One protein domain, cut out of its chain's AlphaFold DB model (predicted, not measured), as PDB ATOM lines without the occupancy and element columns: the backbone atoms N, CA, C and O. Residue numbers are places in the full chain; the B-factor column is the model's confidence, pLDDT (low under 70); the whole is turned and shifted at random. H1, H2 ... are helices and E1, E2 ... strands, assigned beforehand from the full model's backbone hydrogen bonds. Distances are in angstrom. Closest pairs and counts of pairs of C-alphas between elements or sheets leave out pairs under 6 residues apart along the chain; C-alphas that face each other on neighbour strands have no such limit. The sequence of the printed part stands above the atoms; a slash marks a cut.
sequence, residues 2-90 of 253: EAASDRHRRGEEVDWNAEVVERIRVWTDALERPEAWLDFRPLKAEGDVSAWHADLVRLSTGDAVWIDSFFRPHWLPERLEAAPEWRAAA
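This is residues 2 to 90 of the 253 residues of the protein "Hypothetical protein" of Brandtodinium nutricula (UniProt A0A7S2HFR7). One long straight helix, H2, runs along one side, and the small antiparallel hairpin of E1 and E2 packs on its residues 23 to 30; the short helix H4 runs nearly parallel to H2 near its last turn, and H3 with its loops lies beyond the hairpin from H2. The helices hardly meet one another, and at the end where H2 begins residues 5 to 13 stick out as an arm, of which 5 to 8 belong to H1, while H5 lies toward the other end. You have 89 residues printed, with five named helices and two named strands in the order H1, H2, H3, E1, E2, H4, H5; the class is mostly helix. The whole is elongated, 45 by 27 by 25 A, and only just compact, close to loose, with a radius of gyration of the C-alphas of 14.5 A.

Find C-alpha 2 at (105.044, 91.121, 41.902); there H1 begins, residues 2 to 8, 10.6 A long. Go on to C-alpha 16 at (116.151, 79.747, 45.422), from which H2, residues 16 to 32, runs 24.4 A. H3 follows at residues 41 to 46, 8.7 A, then strand E1 at 56 to 58 and strand E2 at 63 to 65, each 7.0 A. H4 spans residues 76 to 82, 9.8 A, and H5, residues 85 to 88, 5.5 A, ends at C-alpha 88 at (84.392, 70.982, 56.964).

Start at H2, where the C-alphas of Trp 27 and Val 65 of E2 are the closest of the two elements, 7.0 A apart. E1 and E2 form a hairpin, antiparallel at 170 degrees, with N 58 and O 63 at 2.8 A and N 65 and O 56 at 3.0 A within hydrogen-bond range. Residues 38 to 39 pair antiparallel with residues 56 to 57 of E1. Between H3 and E1 the closest C-alphas, those of Arg 41 and Leu 56, are 7.5 A apart. H4 is close to H2 but not clearly touching, its Leu 80 nearest to Leu 31 with C-alphas 7.7 A apart; the two run the same way at a shallow tilt of 7 degrees. H4 and H5 are close but not clearly touching, the closest C-alphas being those of Leu 80 and Trp 86, 7.4 A. H1 is apart from H2, and H3 is apart from H4. Every O i to N i+4 pair is within hydrogen-bond range in H2, H3 and H4; in H1 it is 1 of 3, beside 2 of 4 O i to N i+3 pairs, and H5 is too short for an i+4 pair.

Look from Gly 11 to Ala 88, whose C-alphas are the farthest apart, 45.2 A. The printed part has no cut, and no link is long; E1 to E2 and H4 to H5 are tight. Without the free stretch, the body spans 37 by 27 by 25 A. The mean pLDDT of the printed part is 73.1, and this model is under 70 at residues 2 to 14, 70 to 71 and 81 to 90.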
ATOM      1  N   GLU A   2     104.574  89.731  42.039       36.38
ATOM      2  CA  GLU A   2     105.044  91.121  41.902       36.38
ATOM      3  C   GLU A   2     106.268  91.461  42.778       36.38
ATOM      4  O   GLU A   2     107.205  92.107  42.316       36.38
ATOM      5  N   ALA A   3     106.355  90.894  43.988       39.28
ATOM      6  CA  ALA A   3     107.486  91.117  44.900       39.28
ATOM      7  C   ALA A   3     108.833  90.551  44.396       39.28
ATOM      8  O   ALA A   3     109.895  91.055  44.767       39.28
ATOM      9  N   ALA A   4     108.803  89.516  43.549       38.53
ATOM     10  CA  ALA A   4     110.002  88.942  42.932       38.53
ATOM     11  C   ALA A   4     110.493  89.789  41.743       38.53
ATOM     12  O   ALA A   4     111.698  89.932  41.535       38.53
ATOM     13  N   SER A   5     109.563  90.410  41.008       42.84
ATOM     14  CA  SER A   5     109.867  91.248  39.840       42.84
ATOM     15  C   SER A   5     110.592  92.544  40.229       42.84
ATOM     16  O   SER A   5     111.500  92.999  39.533       42.84
ATOM     17  N   ASP A   6     110.271  93.098  41.401       39.00
ATOM     18  CA  ASP A   6     110.880  94.335  41.900       39.00
ATOM     19  C   ASP A   6     112.291  94.153  42.487       39.00
ATOM     20  O   ASP A   6     113.097  95.087  42.471       39.00
ATOM     21  N   ARG A   7     112.639  92.947  42.961       46.31
ATOM     22  CA  ARG A   7     113.998  92.636  43.450       46.31
ATOM     23  C   ARG A   7     115.003  92.435  42.320       46.31
ATOM     24  O   ARG A   7     116.164  92.799  42.484       46.31
ATOM     25  N   HIS A   8     114.561  91.972  41.149       40.38
ATOM     26  CA  HIS A   8     115.439  91.813  39.984       40.38
ATOM     27  C   HIS A   8     116.033  93.152  39.510       40.38
ATOM     28  O   HIS A   8     117.161  93.203  39.025       40.38
ATOM     29  N   ARG A   9     115.330  94.270  39.746       44.41
ATOM     30  CA  ARG A   9     115.830  95.627  39.463       44.41
ATOM     31  C   ARG A   9     116.947  96.081  40.421       44.41
ATOM     32  O   ARG A   9     117.653  97.033  40.104       44.41
ATOM     33  N   ARG A  10     117.114  95.419  41.576       51.94
ATOM     34  CA  ARG A  10     118.085  95.769  42.632       51.94
ATOM     35  C   ARG A  10     119.356  94.911  42.649       51.94
ATOM     36  O   ARG A  10     120.247  95.203  43.435       51.94
ATOM     37  N   GLY A  11     119.474  93.904  41.778       45.66
ATOM     38  CA  GLY A  11     120.696  93.091  41.671       45.66
ATOM     39  C   GLY A  11     120.968  92.174  42.871       45.66
ATOM     40  O   GLY A  11     122.114  91.795  43.088       45.66
ATOM     41  N   GLU A  12     119.942  91.820  43.649       56.84
ATOM     42  CA  GLU A  12     120.058  90.837  44.733       56.84
ATOM     43  C   GLU A  12     119.967  89.411  44.162       56.84
ATOM     44  O   GLU A  12     119.008  89.068  43.465       56.84
ATOM     45  N   GLU A  13     120.975  88.581  44.442       55.25
ATOM     46  CA  GLU A  13     120.977  87.156  44.105       55.25
ATOM     47  C   GLU A  13     119.916  86.435  44.951       55.25
ATOM     48  O   GLU A  13     119.967  86.438  46.182       55.25
ATOM     49  N   VAL A  14     118.908  85.862  44.293       64.25
ATOM     50  CA  VAL A  14     117.834  85.120  44.963       64.25
ATOM     51  C   VAL A  14     118.347  83.722  45.300       64.25
ATOM     52  O   VAL A  14     118.593  82.920  44.397       64.25
ATOM     53  N   ASP A  15     118.483  83.413  46.592       78.31
ATOM     54  CA  ASP A  15     118.712  82.041  47.054       78.31
ATOM     55  C   ASP A  15     117.418  81.229  46.918       78.31
ATOM     56  O   ASP A  15     116.566  81.165  47.810       78.31
ATOM     57  N   TRP A  16     117.283  80.598  45.757       70.56
ATOM     58  CA  TRP A  16     116.151  79.747  45.422       70.56
ATOM     59  C   TRP A  16     115.978  78.560  46.379       70.56
ATOM     60  O   TRP A  16     114.852  78.098  46.555       70.56
ATOM     61  N   ASN A  17     117.045  78.073  47.029       75.38
ATOM     62  CA  ASN A  17     116.926  76.974  47.989       75.38
ATOM     63  C   ASN A  17     116.248  77.445  49.276       75.38
ATOM     64  O   ASN A  17     115.353  76.765  49.778       75.38
ATOM     65  N   ALA A  18     116.631  78.617  49.786       77.56
ATOM     66  CA  ALA A  18     116.007  79.199  50.971       77.56
ATOM     67  C   ALA A  18     114.514  79.487  50.742       77.56
ATOM     68  O   ALA A  18     113.683  79.153  51.587       77.56
ATOM     69  N   GLU A  19     114.150  80.028  49.574       74.69
ATOM     70  CA  GLU A  19     112.750  80.318  49.239       74.69
ATOM     71  C   GLU A  19     111.895  79.043  49.145       74.69
ATOM     72  O   GLU A  19     110.764  79.001  49.637       74.69
ATOM     73  N   VAL A  20     112.434  77.979  48.541       76.31
ATOM     74  CA  VAL A  20     111.749  76.683  48.458       76.31
ATOM     75  C   VAL A  20     111.559  76.071  49.845       76.31
ATOM     76  O   VAL A  20     110.473  75.575  50.142       76.31
ATOM     77  N   VAL A  21     112.579  76.133  50.707       80.19
ATOM     78  CA  VAL A  21     112.495  75.625  52.083       80.19
ATOM     79  C   VAL A  21     111.420  76.363  52.874       80.19
ATOM     80  O   VAL A  21     110.608  75.706  53.526       80.19
ATOM     81  N   GLU A  22     111.361  77.693  52.792       80.50
ATOM     82  CA  GLU A  22     110.317  78.443  53.493       80.50
ATOM     83  C   GLU A  22     108.924  78.122  52.964       80.50
ATOM     84  O   GLU A  22     108.006  77.861  53.737       80.50
ATOM     85  N   ARG A  23     108.755  78.014  51.646       79.75
ATOM     86  CA  ARG A  23     107.446  77.682  51.078       79.75
ATOM     87  C   ARG A  23     106.980  76.273  51.462       79.75
ATOM     88  O   ARG A  23     105.790  76.070  51.680       79.75
ATOM     89  N   ILE A  24     107.902  75.318  51.604       82.12
ATOM     90  CA  ILE A  24     107.602  73.988  52.156       82.12
ATOM     91  C   ILE A  24     107.196  74.090  53.631       82.12
ATOM     92  O   ILE A  24     106.233  73.440  54.024       82.12
ATOM     93  N   ARG A  25     107.883  74.907  54.440       85.88
ATOM     94  CA  ARG A  25     107.544  75.100  55.861       85.88
ATOM     95  C   ARG A  25     106.130  75.631  56.046       85.88
ATOM     96  O   ARG A  25     105.406  75.092  56.874       85.88
ATOM     97  N   VAL A  26     105.730  76.620  55.249       86.81
ATOM     98  CA  VAL A  26     104.379  77.195  55.313       86.81
ATOM     99  C   VAL A  26     103.312  76.143  54.978       86.81
ATOM    100  O   VAL A  26     102.323  76.019  55.693       86.81
ATOM    101  N   TRP A  27     103.536  75.325  53.944       85.19
ATOM    102  CA  TRP A  27     102.639  74.207  53.624       85.19
ATOM    103  C   TRP A  27     102.563  73.156  54.733       85.19
ATOM    104  O   TRP A  27     101.491  72.608  54.984       85.19
ATOM    105  N   THR A  28     103.688  72.855  55.382       85.50
ATOM    106  CA  THR A  28     103.724  71.920  56.512       85.50
ATOM    107  C   THR A  28     102.945  72.467  57.707       85.50
ATOM    108  O   THR A  28     102.112  71.740  58.237       85.50
ATOM    109  N   ASP A  29     103.144  73.737  58.084       86.94
ATOM    110  CA  ASP A  29     102.404  74.376  59.187       86.94
ATOM    111  C   ASP A  29     100.897  74.370  58.928       86.94
ATOM    112  O   ASP A  29     100.139  73.973  59.808       86.94
ATOM    113  N   ALA A  30     100.475  74.712  57.703       82.44
ATOM    114  CA  ALA A  30      99.070  74.653  57.317       82.44
ATOM    115  C   ALA A  30      98.469  73.278  57.623       82.44
ATOM    116  O   ALA A  30      97.455  73.183  58.306       82.44
ATOM    117  N   LEU A  31      99.118  72.202  57.177       79.56
ATOM    118  CA  LEU A  31      98.603  70.841  57.348       79.56
ATOM    119  C   LEU A  31      98.687  70.307  58.773       79.56
ATOM    120  O   LEU A  31      97.868  69.474  59.146       79.56
ATOM    121  N   GLU A  32      99.692  70.717  59.538       82.69
ATOM    122  CA  GLU A  32      99.840  70.305  60.934       82.69
ATOM    123  C   GLU A  32      98.881  71.063  61.860       82.69
ATOM    124  O   GLU A  32      98.569  70.564  62.941       82.69
ATOM    125  N   ARG A  33      98.421  72.252  61.444       80.19
ATOM    126  CA  ARG A  33      97.589  73.166  62.239       80.19
ATOM    127  C   ARG A  33      96.450  73.785  61.417       80.19
ATOM    128  O   ARG A  33      96.370  75.014  61.320       80.19
ATOM    129  N   PRO A  34      95.568  72.974  60.814       78.69
ATOM    130  CA  PRO A  34      94.513  73.459  59.924       78.69
ATOM    131  C   PRO A  34      93.570  74.465  60.597       78.69
ATOM    132  O   PRO A  34      93.054  75.357  59.938       78.69
ATOM    133  N   GLU A  35      93.391  74.387  61.917       76.25
ATOM    134  CA  GLU A  35      92.580  75.325  62.698       76.25
ATOM    135  C   GLU A  35      93.142  76.754  62.745       76.25
ATOM    136  O   GLU A  35      92.412  77.693  63.046       76.25
ATOM    137  N   ALA A  36      94.437  76.934  62.471       79.81
ATOM    138  CA  ALA A  36      95.081  78.247  62.452       79.81
ATOM    139  C   ALA A  36      94.998  78.935  61.076       79.81
ATOM    140  O   ALA A  36      95.515  80.046  60.911       79.81
ATOM    141  N   TRP A  37      94.392  78.271  60.091       83.56
ATOM    142  CA  TRP A  37      94.363  78.686  58.697       83.56
ATOM    143  C   TRP A  37      92.926  78.812  58.200       83.56
ATOM    144  O   TRP A  37      92.085  77.945  58.415       83.56
ATOM    145  N   LEU A  38      92.650  79.901  57.491       82.62
ATOM    146  CA  LEU A  38      91.384  80.102  56.798       82.62
ATOM    147  C   LEU A  38      91.431  79.417  55.436       82.62
ATOM    148  O   LEU A  38      92.416  79.578  54.716       82.62
ATOM    149  N   ASP A  39      90.361  78.714  55.066       83.00
ATOM    150  CA  ASP A  39      90.223  78.053  53.766       83.00
ATOM    151  C   ASP A  39      89.303  78.841  52.824       83.00
ATOM    152  O   ASP A  39      88.101  78.986  53.054       83.00
ATOM    153  N   PHE A  40      89.880  79.337  51.734       81.12
ATOM    154  CA  PHE A  40      89.207  80.149  50.723       81.12
ATOM    155  C   PHE A  40      88.856  79.384  49.449       81.12
ATOM    156  O   PHE A  40      88.226  79.940  48.546       81.12
ATOM    157  N   ARG A  41      89.215  78.103  49.349       83.12
ATOM    158  CA  ARG A  41      88.963  77.293  48.146       83.12
ATOM    159  C   ARG A  41      87.477  77.176  47.809       83.12
ATOM    160  O   ARG A  41      87.157  77.303  46.625       83.12
ATOM    161  N   PRO A  42      86.555  77.000  48.782       79.56
ATOM    162  CA  PRO A  42      85.124  77.023  48.490       79.56
ATOM    163  C   PRO A  42      84.680  78.361  47.884       79.56
ATOM    164  O   PRO A  42      83.997  78.368  46.865       79.56
ATOM    165  N   LEU A  43      85.156  79.491  48.429       75.56
ATOM    166  CA  LEU A  43      84.825  80.823  47.909       75.56
ATOM    167  C   LEU A  43      85.370  81.044  46.490       75.56
ATOM    168  O   LEU A  43      84.719  81.687  45.670       75.56
ATOM    169  N   LYS A  44      86.554  80.507  46.176       80.94
ATOM    170  CA  LYS A  44      87.119  80.560  44.817       80.94
ATOM    171  C   LYS A  44      86.284  79.751  43.827       80.94
ATOM    172  O   LYS A  44      86.114  80.179  42.689       80.94
ATOM    173  N   ALA A  45      85.772  78.593  44.248       82.00
ATOM    174  CA  ALA A  45      84.928  77.741  43.414       82.00
ATOM    175  C   ALA A  45      83.545  78.364  43.146       82.00
ATOM    176  O   ALA A  45      83.013  78.213  42.048       82.00
ATOM    177  N   GLU A  46      82.990  79.080  44.126       81.25
ATOM    178  CA  GLU A  46      81.719  79.813  44.017       81.25
ATOM    179  C   GLU A  46      81.868  81.163  43.286       81.25
ATOM    180  O   GLU A  46      80.891  81.699  42.764       81.25
ATOM    181  N   GLY A  47      83.098  81.680  43.173       81.19
ATOM    182  CA  GLY A  47      83.411  82.944  42.499       81.19
ATOM    183  C   GLY A  47      83.278  84.183  43.388       81.19
ATOM    184  O   GLY A  47      83.327  85.301  42.881       81.19
ATOM    185  N   ASP A  48      83.132  84.005  44.701       73.12
ATOM    186  CA  ASP A  48      83.007  85.101  45.670       73.12
ATOM    187  C   ASP A  48      84.331  85.780  46.000       73.12
ATOM    188  O   ASP A  48      84.358  86.927  46.442       73.12
ATOM    189  N   VAL A  49      85.440  85.074  45.792       75.81
ATOM    190  CA  VAL A  49      86.779  85.658  45.849       75.81
ATOM    191  C   VAL A  49      87.497  85.408  44.535       75.81
ATOM    192  O   VAL A  49      87.234  84.442  43.818       75.81
ATOM    193  N   SER A  50      88.425  86.308  44.218       82.25
ATOM    194  CA  SER A  50      89.249  86.210  43.016       82.25
ATOM    195  C   SER A  50      89.924  84.842  42.915       82.25
ATOM    196  O   SER A  50      90.461  84.335  43.897       82.25
ATOM    197  N   ALA A  51      90.007  84.286  41.705       84.00
ATOM    198  CA  ALA A  51      90.781  83.070  41.447       84.00
ATOM    199  C   ALA A  51      92.270  83.217  41.834       84.00
ATOM    200  O   ALA A  51      92.938  82.223  42.111       84.00
ATOM    201  N   TRP A  52      92.774  84.454  41.899       84.06
ATOM    202  CA  TRP A  52      94.137  84.780  42.328       84.06
ATOM    203  C   TRP A  52      94.292  84.946  43.841       84.06
ATOM    204  O   TRP A  52      95.416  85.071  44.330       84.06
ATOM    205  N   HIS A  53      93.186  84.959  44.583       83.12
ATOM    206  CA  HIS A  53      93.227  84.951  46.036       83.12
ATOM    207  C   HIS A  53      93.897  83.661  46.530       83.12
ATOM    208  O   HIS A  53      93.830  82.613  45.870       83.12
ATOM    209  N   ALA A  54      94.592  83.763  47.662       88.06
ATOM    210  CA  ALA A  54      95.242  82.622  48.287       88.06
ATOM    211  C   ALA A  54      94.216  81.534  48.601       88.06
ATOM    212  O   ALA A  54      93.057  81.824  48.874       88.06
ATOM    213  N   ASP A  55      94.626  80.272  48.525       85.81
ATOM    214  CA  ASP A  55      93.735  79.170  48.873       85.81
ATOM    215  C   ASP A  55      93.616  79.038  50.385       85.81
ATOM    216  O   ASP A  55      92.516  78.825  50.880       85.81
ATOM    217  N   LEU A  56      94.729  79.209  51.106       86.44
ATOM    218  CA  LEU A  56      94.738  79.242  52.562       86.44
ATOM    219  C   LEU A  56      95.494  80.472  53.065       86.44
ATOM    220  O   LEU A  56      96.541  80.815  52.507       86.44
ATOM    221  N   VAL A  57      94.990  81.095  54.132       85.88
ATOM    222  CA  VAL A  57      95.604  82.278  54.758       85.88
ATOM    223  C   VAL A  57      95.678  82.115  56.271       85.88
ATOM    224  O   VAL A  57      94.685  81.793  56.922       85.88
ATOM    225  N   ARG A  58      96.840  82.406  56.848       87.56
ATOM    226  CA  ARG A  58      97.067  82.445  58.292       87.56
ATOM    227  C   ARG A  58      96.947  83.873  58.797       87.56
ATOM    228  O   ARG A  58      97.835  84.684  58.546       87.56
ATOM    229  N   LEU A  59      95.892  84.194  59.546       80.25
ATOM    230  CA  LEU A  59      95.658  85.572  60.006       80.25
ATOM    231  C   LEU A  59      96.829  86.124  60.827       80.25
ATOM    232  O   LEU A  59      97.316  87.209  60.534       80.25
ATOM    233  N   SER A  60      97.354  85.349  61.782       78.62
ATOM    234  CA  SER A  60      98.388  85.827  62.714       78.62
ATOM    235  C   SER A  60      99.658  86.357  62.040       78.62
ATOM    236  O   SER A  60     100.344  87.203  62.607       78.62
ATOM    237  N   THR A  61     100.006  85.830  60.866       83.06
ATOM    238  CA  THR A  61     101.254  86.163  60.159       83.06
ATOM    239  C   THR A  61     101.032  86.712  58.757       83.06
ATOM    240  O   THR A  61     101.949  87.298  58.192       83.06
ATOM    241  N   GLY A  62      99.831  86.560  58.199       83.19
ATOM    242  CA  GLY A  62      99.548  86.847  56.797       83.19
ATOM    243  C   GLY A  62     100.140  85.832  55.825       83.19
ATOM    244  O   GLY A  62     100.118  86.068  54.618       83.19
ATOM    245  N   ASP A  63     100.668  84.710  56.325       88.25
ATOM    246  CA  ASP A  63     101.189  83.663  55.456       88.25
ATOM    247  C   ASP A  63     100.060  83.122  54.584       88.25
ATOM    248  O   ASP A  63      98.941  82.893  55.044       88.25
ATOM    249  N   ALA A  64     100.362  82.925  53.309       88.12
ATOM    250  CA  ALA A  64      99.381  82.561  52.306       88.12
ATOM    251  C   ALA A  64      99.943  81.476  51.395       88.12
ATOM    252  O   ALA A  64     101.112  81.516  50.995       88.12
ATOM    253  N   VAL A  65      99.099  80.510  51.045       87.06
ATOM    254  CA  VAL A  65      99.471  79.431  50.132       87.06
ATOM    255  C   VAL A  65      98.454  79.274  49.013       87.06
ATOM    256  O   VAL A  65      97.249  79.405  49.204       87.06
ATOM    257  N   TRP A  66      98.979  78.982  47.825       87.69
ATOM    258  CA  TRP A  66      98.212  78.739  46.610       87.69
ATOM    259  C   TRP A  66      98.445  77.302  46.192       87.69
ATOM    260  O   TRP A  66      99.572  76.927  45.852       87.69
ATOM    261  N   ILE A  67      97.394  76.493  46.227       81.44
ATOM    262  CA  ILE A  67      97.409  75.114  45.774       81.44
ATOM    263  C   ILE A  67      97.945  75.087  44.350       81.44
ATOM    264  O   ILE A  67      98.909  74.386  44.092       81.44
ATOM    265  N   ASP A  68      97.432  75.878  43.415       76.69
ATOM    266  CA  ASP A  68      97.906  75.935  42.018       76.69
ATOM    267  C   ASP A  68      99.315  76.524  41.798       76.69
ATOM    268  O   ASP A  68      99.774  76.598  40.657       76.69
ATOM    269  N   SER A  69     100.059  76.838  42.861       76.69
ATOM    270  CA  SER A  69     101.444  77.294  42.754       76.69
ATOM    271  C   SER A  69     102.361  76.255  42.102       76.69
ATOM    272  O   SER A  69     102.335  75.069  42.432       76.69
ATOM    273  N   PHE A  70     103.280  76.730  41.255       68.69
ATOM    274  CA  PHE A  70     104.379  75.933  40.694       68.69
ATOM    275  C   PHE A  70     105.246  75.262  41.772       68.69
ATOM    276  O   PHE A  70     105.862  74.228  41.538       68.69
ATOM    277  N   PHE A  71     105.274  75.838  42.974       67.94
ATOM    278  CA  PHE A  71     106.041  75.333  44.108       67.94
ATOM    279  C   PHE A  71     105.217  74.461  45.056       67.94
ATOM    280  O   PHE A  71     105.626  74.239  46.196       67.94
ATOM    281  N   ARG A  72     104.052  73.978  44.609       74.06
ATOM    282  CA  ARG A  72     103.266  72.992  45.343       74.06
ATOM    283  C   ARG A  72     104.125  71.748  45.606       74.06
ATOM    284  O   ARG A  72     104.589  71.128  44.645       74.06
ATOM    285  N   PRO A  73     104.307  71.327  46.869       77.12
ATOM    286  CA  PRO A  73     104.972  70.065  47.153       77.12
ATOM    287  C   PRO A  73     104.213  68.900  46.508       77.12
ATOM    288  O   PRO A  73     102.986  68.831  46.586       77.12
ATOM    289  N   HIS A  74     104.926  67.961  45.885       80.12
ATOM    290  CA  HIS A  74     104.296  66.845  45.164       80.12
ATOM    291  C   HIS A  74     103.436  65.944  46.070       80.12
ATOM    292  O   HIS A  74     102.518  65.290  45.591       80.12
ATOM    293  N   TRP A  75     103.728  65.911  47.373       76.25
ATOM    294  CA  TRP A  75     103.003  65.132  48.380       76.25
ATOM    295  C   TRP A  75     101.722  65.828  48.875       76.25
ATOM    296  O   TRP A  75     100.929  65.225  49.598       76.25
ATOM    297  N   LEU A  76     101.507  67.100  48.516       77.75
ATOM    298  CA  LEU A  76     100.397  67.906  49.023       77.75
ATOM    299  C   LEU A  76      99.008  67.361  48.637       77.75
ATOM    300  O   LEU A  76      98.161  67.301  49.528       77.75
ATOM    301  N   PRO A  77      98.732  66.958  47.376       72.12
ATOM    302  CA  PRO A  77      97.392  66.513  46.990       72.12
ATOM    303  C   PRO A  77      96.905  65.315  47.812       72.12
ATOM    304  O   PRO A  77      95.778  65.315  48.288       72.12
ATOM    305  N   GLU A  78      97.772  64.331  48.048       73.50
ATOM    306  CA  GLU A  78      97.437  63.132  48.826       73.50
ATOM    307  C   GLU A  78      97.100  63.474  50.280       73.50
ATOM    308  O   GLU A  78      96.139  62.944  50.833       73.50
ATOM    309  N   ARG A  79      97.856  64.391  50.897       74.81
ATOM    310  CA  ARG A  79      97.607  64.818  52.279       74.81
ATOM    311  C   ARG A  79      96.351  65.663  52.426       74.81
ATOM    312  O   ARG A  79      95.608  65.465  53.377       74.81
ATOM    313  N   LEU A  80      96.098  66.558  51.478       71.88
ATOM    314  CA  LEU A  80      94.912  67.407  51.487       71.88
ATOM    315  C   LEU A  80      93.630  66.593  51.246       71.88
ATOM    316  O   LEU A  80      92.610  66.842  51.881       71.88
ATOM    317  N   GLU A  81      93.688  65.570  50.386       66.06
ATOM    318  CA  GLU A  81      92.585  64.622  50.193       66.06
ATOM    319  C   GLU A  81      92.411  63.663  51.389       66.06
ATOM    320  O   GLU A  81      91.304  63.201  51.670       66.06
ATOM    321  N   ALA A  82      93.468  63.362  52.143       67.69
ATOM    322  CA  ALA A  82      93.375  62.512  53.332       67.69
ATOM    323  C   ALA A  82      92.791  63.228  54.568       67.69
ATOM    324  O   ALA A  82      92.441  62.555  55.535       67.69
ATOM    325  N   ALA A  83      92.662  64.557  54.527       67.25
ATOM    326  CA  ALA A  83      92.358  65.408  55.672       67.25
ATOM    327  C   ALA A  83      90.910  65.961  55.614       67.25
ATOM    328  O   ALA A  83      90.650  66.976  54.956       67.25
ATOM    329  N   PRO A  84      89.913  65.282  56.218       60.16
ATOM    330  CA  PRO A  84      88.510  65.718  56.219       60.16
ATOM    331  C   PRO A  84      88.268  67.054  56.937       60.16
ATOM    332  O   PRO A  84      87.293  67.732  56.626       60.16
ATOM    333  N   GLU A  85      89.151  67.459  57.847       61.91
ATOM    334  CA  GLU A  85      89.101  68.721  58.587       61.91
ATOM    335  C   GLU A  85      89.124  69.955  57.674       61.91
ATOM    336  O   GLU A  85      88.376  70.901  57.909       61.91
ATOM    337  N   TRP A  86      89.851  69.903  56.553       65.75
ATOM    338  CA  TRP A  86      89.831  70.966  55.540       65.75
ATOM    339  C   TRP A  86      88.542  71.008  54.718       65.75
ATOM    340  O   TRP A  86      88.274  71.990  54.036       65.75
ATOM    341  N   ARG A  87      87.752  69.930  54.715       54.41
ATOM    342  CA  ARG A  87      86.491  69.865  53.957       54.41
ATOM    343  C   ARG A  87      85.307  70.414  54.751       54.41
ATOM    344  O   ARG A  87      84.246  70.617  54.168       54.41
ATOM    345  N   ALA A  88      85.472  70.603  56.061       50.00
ATOM    346  CA  ALA A  88      84.392  70.982  56.964       50.00
ATOM    347  C   ALA A  88      84.253  72.500  57.157       50.00
ATOM    348  O   ALA A  88      83.149  72.942  57.457       50.00
ATOM    349  N   ALA A  89      85.324  73.279  56.955       52.41
ATOM    350  CA  ALA A  89      85.293  74.733  57.077       52.41
ATOM    351  C   ALA A  89      84.657  75.351  55.824       52.41
ATOM    352  O   ALA A  89      85.309  75.603  54.809       52.41
ATOM    353  N   ALA A  90      83.341  75.537  55.871       58.31
ATOM    354  CA  ALA A  90      82.605  76.201  54.808       58.31
ATOM    355  C   ALA A  90      82.945  77.701  54.786       58.31
ATOM    356  O   ALA A  90      83.434  78.262  55.766       58.31
TER     357      ALA A  90